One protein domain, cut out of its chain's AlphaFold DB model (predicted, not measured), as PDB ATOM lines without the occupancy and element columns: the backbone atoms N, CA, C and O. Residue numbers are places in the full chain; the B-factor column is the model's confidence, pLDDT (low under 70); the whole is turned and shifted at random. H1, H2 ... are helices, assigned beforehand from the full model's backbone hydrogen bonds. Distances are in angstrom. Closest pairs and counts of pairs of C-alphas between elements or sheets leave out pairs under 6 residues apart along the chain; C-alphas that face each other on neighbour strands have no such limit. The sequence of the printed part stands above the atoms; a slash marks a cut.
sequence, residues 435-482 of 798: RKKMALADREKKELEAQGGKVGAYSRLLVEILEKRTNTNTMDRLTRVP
ATOM      1  N   ARG A 435     -48.362  13.157  33.970       93.31
ATOM      2  CA  ARG A 435     -48.894  14.398  33.391       93.31
ATOM      3  C   ARG A 435     -48.232  15.640  33.989       93.31
ATOM      4  O   ARG A 435     -47.866  16.552  33.250       93.31
ATOM      5  N   LYS A 436     -48.011  15.676  35.310       89.06
ATOM      6  CA  LYS A 436     -47.258  16.752  35.983       89.06
ATOM      7  C   LYS A 436     -45.810  16.812  35.503       89.06
ATOM      8  O   LYS A 436     -45.304  17.901  35.238       89.06
ATOM      9  N   LYS A 437     -45.153  15.659  35.357       89.56
ATOM     10  CA  LYS A 437     -43.780  15.570  34.841       89.56
ATOM     11  C   LYS A 437     -43.686  16.088  33.403       89.56
ATOM     12  O   LYS A 437     -42.787  16.873  33.107       89.56
ATOM     13  N   MET A 438     -44.630  15.707  32.542       89.44
ATOM     14  CA  MET A 438     -44.709  16.182  31.157       89.44
ATOM     15  C   MET A 438     -44.960  17.695  31.092       89.44
ATOM     16  O   MET A 438     -44.247  18.401  30.388       89.44
ATOM     17  N   ALA A 439     -45.884  18.225  31.901       88.44
ATOM     18  CA  ALA A 439     -46.158  19.662  31.960       88.44
ATOM     19  C   ALA A 439     -44.943  20.494  32.418       88.44
ATOM     20  O   ALA A 439     -44.749  21.625  31.967       88.44
ATOM     21  N   LEU A 440     -44.113  19.947  33.313       84.88
ATOM     22  CA  LEU A 440     -42.889  20.599  33.779       84.88
ATOM     23  C   LEU A 440     -41.819  20.618  32.678       84.88
ATOM     24  O   LEU A 440     -41.221  21.666  32.437       84.88
ATOM     25  N   ALA A 441     -41.658  19.508  31.951       85.56
ATOM     26  CA  ALA A 441     -40.783  19.436  30.782       85.56
ATOM     27  C   ALA A 441     -41.227  20.402  29.665       85.56
ATOM     28  O   ALA A 441     -40.397  21.099  29.084       85.56
ATOM     29  N   ASP A 442     -42.534  20.522  29.413       89.06
ATOM     30  CA  ASP A 442     -43.078  21.484  28.449       89.06
ATOM     31  C   ASP A 442     -42.839  22.934  28.869       89.06
ATOM     32  O   ASP A 442     -42.557  23.794  28.031       89.06
ATOM     33  N   ARG A 443     -42.930  23.235  30.169       85.75
ATOM     34  CA  ARG A 443     -42.609  24.564  30.692       85.75
ATOM     35  C   ARG A 443     -41.129  24.888  30.512       85.75
ATOM     36  O   ARG A 443     -40.816  25.980  30.050       85.75
ATOM     37  N   GLU A 444     -40.242  23.949  30.825       81.50
ATOM     38  CA  GLU A 444     -38.798  24.104  30.624       81.50
ATOM     39  C   GLU A 444     -38.462  24.305  29.138       81.50
ATOM     40  O   GLU A 444     -37.716  25.219  28.781       81.50
ATOM     41  N   LYS A 445     -39.104  23.540  28.247       84.69
ATOM     42  CA  LYS A 445     -38.991  23.711  26.794       84.69
ATOM     43  C   LYS A 445     -39.472  25.093  26.336       84.69
ATOM     44  O   LYS A 445     -38.760  25.767  25.596       84.69
ATOM     45  N   LYS A 446     -40.633  25.558  26.814       81.25
ATOM     46  CA  LYS A 446     -41.158  26.905  26.518       81.25
ATOM     47  C   LYS A 446     -40.250  28.012  27.052       81.25
ATOM     48  O   LYS A 446     -40.100  29.041  26.400       81.25
ATOM     49  N   GLU A 447     -39.634  27.824  28.216       80.00
ATOM     50  CA  GLU A 447     -38.668  28.774  28.775       80.00
ATOM     51  C   GLU A 447     -37.389  28.837  27.924       80.00
ATOM     52  O   GLU A 447     -36.898  29.935  27.649       80.00
ATOM     53  N   LEU A 448     -36.901  27.697  27.425       73.19
ATOM     54  CA  LEU A 448     -35.791  27.639  26.469       73.19
ATOM     55  C   LEU A 448     -36.144  28.306  25.127       73.19
ATOM     56  O   LEU A 448     -35.352  29.095  24.607       73.19
ATOM     57  N   GLU A 449     -37.344  28.075  24.591       76.62
ATOM     58  CA  GLU A 449     -37.831  28.727  23.364       76.62
ATOM     59  C   GLU A 449     -38.004  30.246  23.546       76.62
ATOM     60  O   GLU A 449     -37.562  31.036  22.704       76.62
ATOM     61  N   ALA A 450     -38.561  30.684  24.679       75.31
ATOM     62  CA  ALA A 450     -38.710  32.099  25.016       75.31
ATOM     63  C   ALA A 450     -37.351  32.800  25.185       75.31
ATOM     64  O   ALA A 450     -37.193  33.965  24.806       75.31
ATOM     65  N   GLN A 451     -36.342  32.096  25.708       64.38
ATOM     66  CA  GLN A 451     -34.967  32.593  25.753       64.38
ATOM     67  C   GLN A 451     -34.320  32.638  24.356       64.38
ATOM     68  O   GLN A 451     -33.582  33.584  24.064       64.38
ATOM     69  N   GLY A 452     -34.669  31.711  23.457       58.25
ATOM     70  CA  GLY A 452     -34.255  31.714  22.046       58.25
ATOM     71  C   GLY A 452     -34.757  32.922  21.237       58.25
ATOM     72  O   GLY A 452     -34.136  33.320  20.247       58.25
ATOM     73  N   GLY A 453     -35.826  33.586  21.686       55.62
ATOM     74  CA  GLY A 453     -36.414  34.755  21.020       55.62
ATOM     75  C   GLY A 453     -35.547  36.023  21.005       55.62
ATOM     76  O   GLY A 453     -35.778  36.901  20.173       55.62
ATOM     77  N   LYS A 454     -34.524  36.137  21.866       62.19
ATOM     78  CA  LYS A 454     -33.670  37.346  21.949       62.19
ATOM     79  C   LYS A 454     -32.494  37.360  20.972       62.19
ATOM     80  O   LYS A 454     -31.784  38.361  20.883       62.19
ATOM     81  N   VAL A 455     -32.283  36.282  20.221       64.25
ATOM     82  CA  VAL A 455     -31.271  36.239  19.162       64.25
ATOM     83  C   VAL A 455     -31.850  36.975  17.950       64.25
ATOM     84  O   VAL A 455     -32.712  36.445  17.244       64.25
ATOM     85  N   GLY A 456     -31.424  38.227  17.744       81.31
ATOM     86  CA  GLY A 456     -31.878  39.073  16.635       81.31
ATOM     87  C   GLY A 456     -31.714  38.392  15.269       81.31
ATOM     88  O   GLY A 456     -30.871  37.505  15.102       81.31
ATOM     89  N   ALA A 457     -32.502  38.807  14.272       80.31
ATOM     90  CA  ALA A 457     -32.531  38.176  12.944       80.31
ATOM     91  C   ALA A 457     -31.133  38.033  12.307       80.31
ATOM     92  O   ALA A 457     -30.815  37.000  11.726       80.31
ATOM     93  N   TYR A 458     -30.260  39.026  12.508       78.25
ATOM     94  CA  TYR A 458     -28.879  38.989  12.022       78.25
ATOM     95  C   TYR A 458     -28.039  37.880  12.673       78.25
ATOM     96  O   TYR A 458     -27.314  37.165  11.989       78.25
ATOM     97  N   SER A 459     -28.166  37.680  13.985       79.00
ATOM     98  CA  SER A 459     -27.474  36.591  14.680       79.00
ATOM     99  C   SER A 459     -27.987  35.208  14.270       79.00
ATOM    100  O   SER A 459     -27.179  34.290  14.180       79.00
ATOM    101  N   ARG A 460     -29.279  35.059  13.935       83.00
ATOM    102  CA  ARG A 460     -29.801  33.803  13.360       83.00
ATOM    103  C   ARG A 460     -29.207  33.525  11.983       83.00
ATOM    104  O   ARG A 460     -28.753  32.415  11.740       83.00
ATOM    105  N   LEU A 461     -29.117  34.545  11.128       89.50
ATOM    106  CA  LEU A 461     -28.475  34.426   9.818       89.50
ATOM    107  C   LEU A 461     -26.992  34.043   9.944       89.50
ATOM    108  O   LEU A 461     -26.503  33.203   9.198       89.50
ATOM    109  N   LEU A 462     -26.264  34.626  10.904       86.06
ATOM    110  CA  LEU A 462     -24.869  34.255  11.160       86.06
ATOM    111  C   LEU A 462     -24.730  32.805  11.635       86.06
ATOM    112  O   LEU A 462     -23.791  32.126  11.221       86.06
ATOM    113  N   VAL A 463     -25.652  32.330  12.479       88.50
ATOM    114  CA  VAL A 463     -25.710  30.924  12.898       88.50
ATOM    115  C   VAL A 463     -25.949  30.023  11.687       88.50
ATOM    116  O   VAL A 463     -25.144  29.128  11.456       88.50
ATOM    117  N   GLU A 464     -26.944  30.326  10.854       90.38
ATOM    118  CA  GLU A 464     -27.267  29.544   9.654       90.38
ATOM    119  C   GLU A 464     -26.106  29.516   8.642       90.38
ATOM    120  O   GLU A 464     -25.747  28.460   8.120       90.38
ATOM    121  N   ILE A 465     -25.455  30.659   8.394       93.94
ATOM    122  CA  ILE A 465     -24.279  30.740   7.512       93.94
ATOM    123  C   ILE A 465     -23.123  29.908   8.077       93.94
ATOM    124  O   ILE A 465     -22.419  29.234   7.322       93.94
ATOM    125  N   LEU A 466     -22.901  29.941   9.393       89.00
ATOM    126  CA  LEU A 466     -21.845  29.155  10.028       89.00
ATOM    127  C   LEU A 466     -22.152  27.654  10.016       89.00
ATOM    128  O   LEU A 466     -21.231  26.864   9.818       89.00
ATOM    129  N   GLU A 467     -23.405  27.256  10.200       92.75
ATOM    130  CA  GLU A 467     -23.838  25.858  10.107       92.75
ATOM    131  C   GLU A 467     -23.668  25.330   8.685       92.75
ATOM    132  O   GLU A 467     -22.999  24.315   8.505       92.75
ATOM    133  N   LYS A 468     -24.127  26.076   7.668       91.88
ATOM    134  CA  LYS A 468     -23.904  25.736   6.251       91.88
ATOM    135  C   LYS A 468     -22.424  25.677   5.883       91.88
ATOM    136  O   LYS A 468     -22.020  24.868   5.059       91.88
ATOM    137  N   ARG A 469     -21.591  26.536   6.480       88.94
ATOM    138  CA  ARG A 469     -20.149  26.563   6.193       88.94
ATOM    139  C   ARG A 469     -19.384  25.424   6.863       88.94
ATOM    140  O   ARG A 469     -18.367  24.991   6.333       88.94
ATOM    141  N   THR A 470     -19.814  24.998   8.047       81.00
ATOM    142  CA  THR A 470     -19.089  23.999   8.851       81.00
ATOM    143  C   THR A 470     -19.710  22.608   8.797       81.00
ATOM    144  O   THR A 470     -19.090  21.674   9.295       81.00
ATOM    145  N   ASN A 471     -20.904  22.460   8.207       89.06
ATOM    146  CA  ASN A 471     -21.717  21.240   8.223       89.06
ATOM    147  C   ASN A 471     -21.877  20.645   9.634       89.06
ATOM    148  O   ASN A 471     -21.962  19.432   9.808       89.06
ATOM    149  N   THR A 472     -21.885  21.498  10.662       81.81
ATOM    150  CA  THR A 472     -22.064  21.095  12.063       81.81
ATOM    151  C   THR A 472     -23.058  22.028  12.735       81.81
ATOM    152  O   THR A 472     -22.926  23.248  12.624       81.81
ATOM    153  N   ASN A 473     -24.043  21.450  13.427       88.38
ATOM    154  CA  ASN A 473     -25.056  22.189  14.181       88.38
ATOM    155  C   ASN A 473     -24.382  23.037  15.279       88.38
ATOM    156  O   ASN A 473     -23.393  22.611  15.887       88.38
ATOM    157  N   THR A 474     -24.889  24.245  15.532       78.62
ATOM    158  CA  THR A 474     -24.365  25.133  16.578       78.62
ATOM    159  C   THR A 474     -24.330  24.493  17.957       78.62
ATOM    160  O   THR A 474     -23.342  24.687  18.666       78.62
ATOM    161  N   MET A 475     -25.337  23.697  18.324       75.06
ATOM    162  CA  MET A 475     -25.320  22.976  19.601       75.06
ATOM    163  C   MET A 475     -24.198  21.946  19.650       75.06
ATOM    164  O   MET A 475     -23.460  21.886  20.629       75.06
ATOM    165  N   ASP A 476     -23.993  21.220  18.554       78.62
ATOM    166  CA  ASP A 476     -22.941  20.209  18.447       78.62
ATOM    167  C   ASP A 476     -21.537  20.844  18.481       78.62
ATOM    168  O   ASP A 476     -20.575  20.268  18.983       78.62
ATOM    169  N   ARG A 477     -21.403  22.093  18.018       76.56
ATOM    170  CA  ARG A 477     -20.173  22.888  18.160       76.56
ATOM    171  C   ARG A 477     -19.931  23.406  19.577       76.56
ATOM    172  O   ARG A 477     -18.771  23.590  19.938       76.56
ATOM    173  N   LEU A 478     -20.986  23.692  20.340       72.12
ATOM    174  CA  LEU A 478     -20.885  24.154  21.730       72.12
ATOM    175  C   LEU A 478     -20.559  23.008  22.691       72.12
ATOM    176  O   LEU A 478     -19.841  23.220  23.666       72.12
ATOM    177  N   THR A 479     -21.062  21.806  22.413       71.25
ATOM    178  CA  THR A 479     -20.842  20.615  23.244       71.25
ATOM    179  C   THR A 479     -19.562  19.865  22.882       71.25
ATOM    180  O   THR A 479     -18.971  19.209  23.743       71.25
ATOM    181  N   ARG A 480     -19.070  19.979  21.640       72.69
ATOM    182  CA  ARG A 480     -17.773  19.408  21.260       72.69
ATOM    183  C   ARG A 480     -16.634  20.153  21.943       72.69
ATOM    184  O   ARG A 480     -16.357  21.317  21.660       72.69
ATOM    185  N   VAL A 481     -15.904  19.426  22.788       61.97
ATOM    186  CA  VAL A 481     -14.630  19.878  23.353       61.97
ATOM    187  C   VAL A 481     -13.715  20.305  22.195       61.97
ATOM    188  O   VAL A 481     -13.483  19.500  21.285       61.97
ATOM    189  N   PRO A 482     -13.208  21.554  22.171       62.50
ATOM    190  CA  PRO A 482     -12.429  22.048  21.047       62.50
ATOM    191  C   PRO A 482     -11.202  21.158  20.843       62.50
ATOM    192  O   PRO A 482     -10.365  21.016  21.741       62.50
TER     193      PRO A 482
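Overview. This is residues 435 to 482 of the 798 residues of the protein "Predicted protein" of Naegleria gruberi (UniProt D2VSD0). Look for a hook: H1 is a long arm whose residues 435 to 451 stick out free, and beyond it the backbone turns into H2 and then folds round to the short H3. The printed part has 48 residues with three named helices, H1, H2, H3 in that order, and no named strand: all helix. It is only just loose, close to extended, with a radius of gyration of the C-alphas of 14.3 A, and spans 41 by 26 by 15 A.

Arrangement. Start at H1, residues 435 to 452, which is apart from H2, residues 457 to 470, and from H3, residues 474 to 479. H2 and H3 are close but not clearly touching; their closest C-alphas, of Glu 467 and Thr 474, are 6.5 A apart. Their lines are only just about perpendicular, at 71 degrees. In H1, H2 and H3, every O i to N i+4 pair is within hydrogen-bond range.

Along the chain. Find C-alpha 435 at (-48.894, 14.398, 33.391); from there H1 runs 25.4 A to C-alpha 452. H2 begins at (-32.531, 38.176, 12.944) and runs 20.0 A. H3, 8.8 A, ends at C-alpha 479, (-20.842, 20.615, 23.244).

Size, cuts and confidence. The two farthest C-alphas, of Lys 436 and Arg 469, are 41.5 A apart. The printed part has no cut, and both links are tight. Read low confidence, pLDDT under 70, at residues 451 to 455 and 481 to 482.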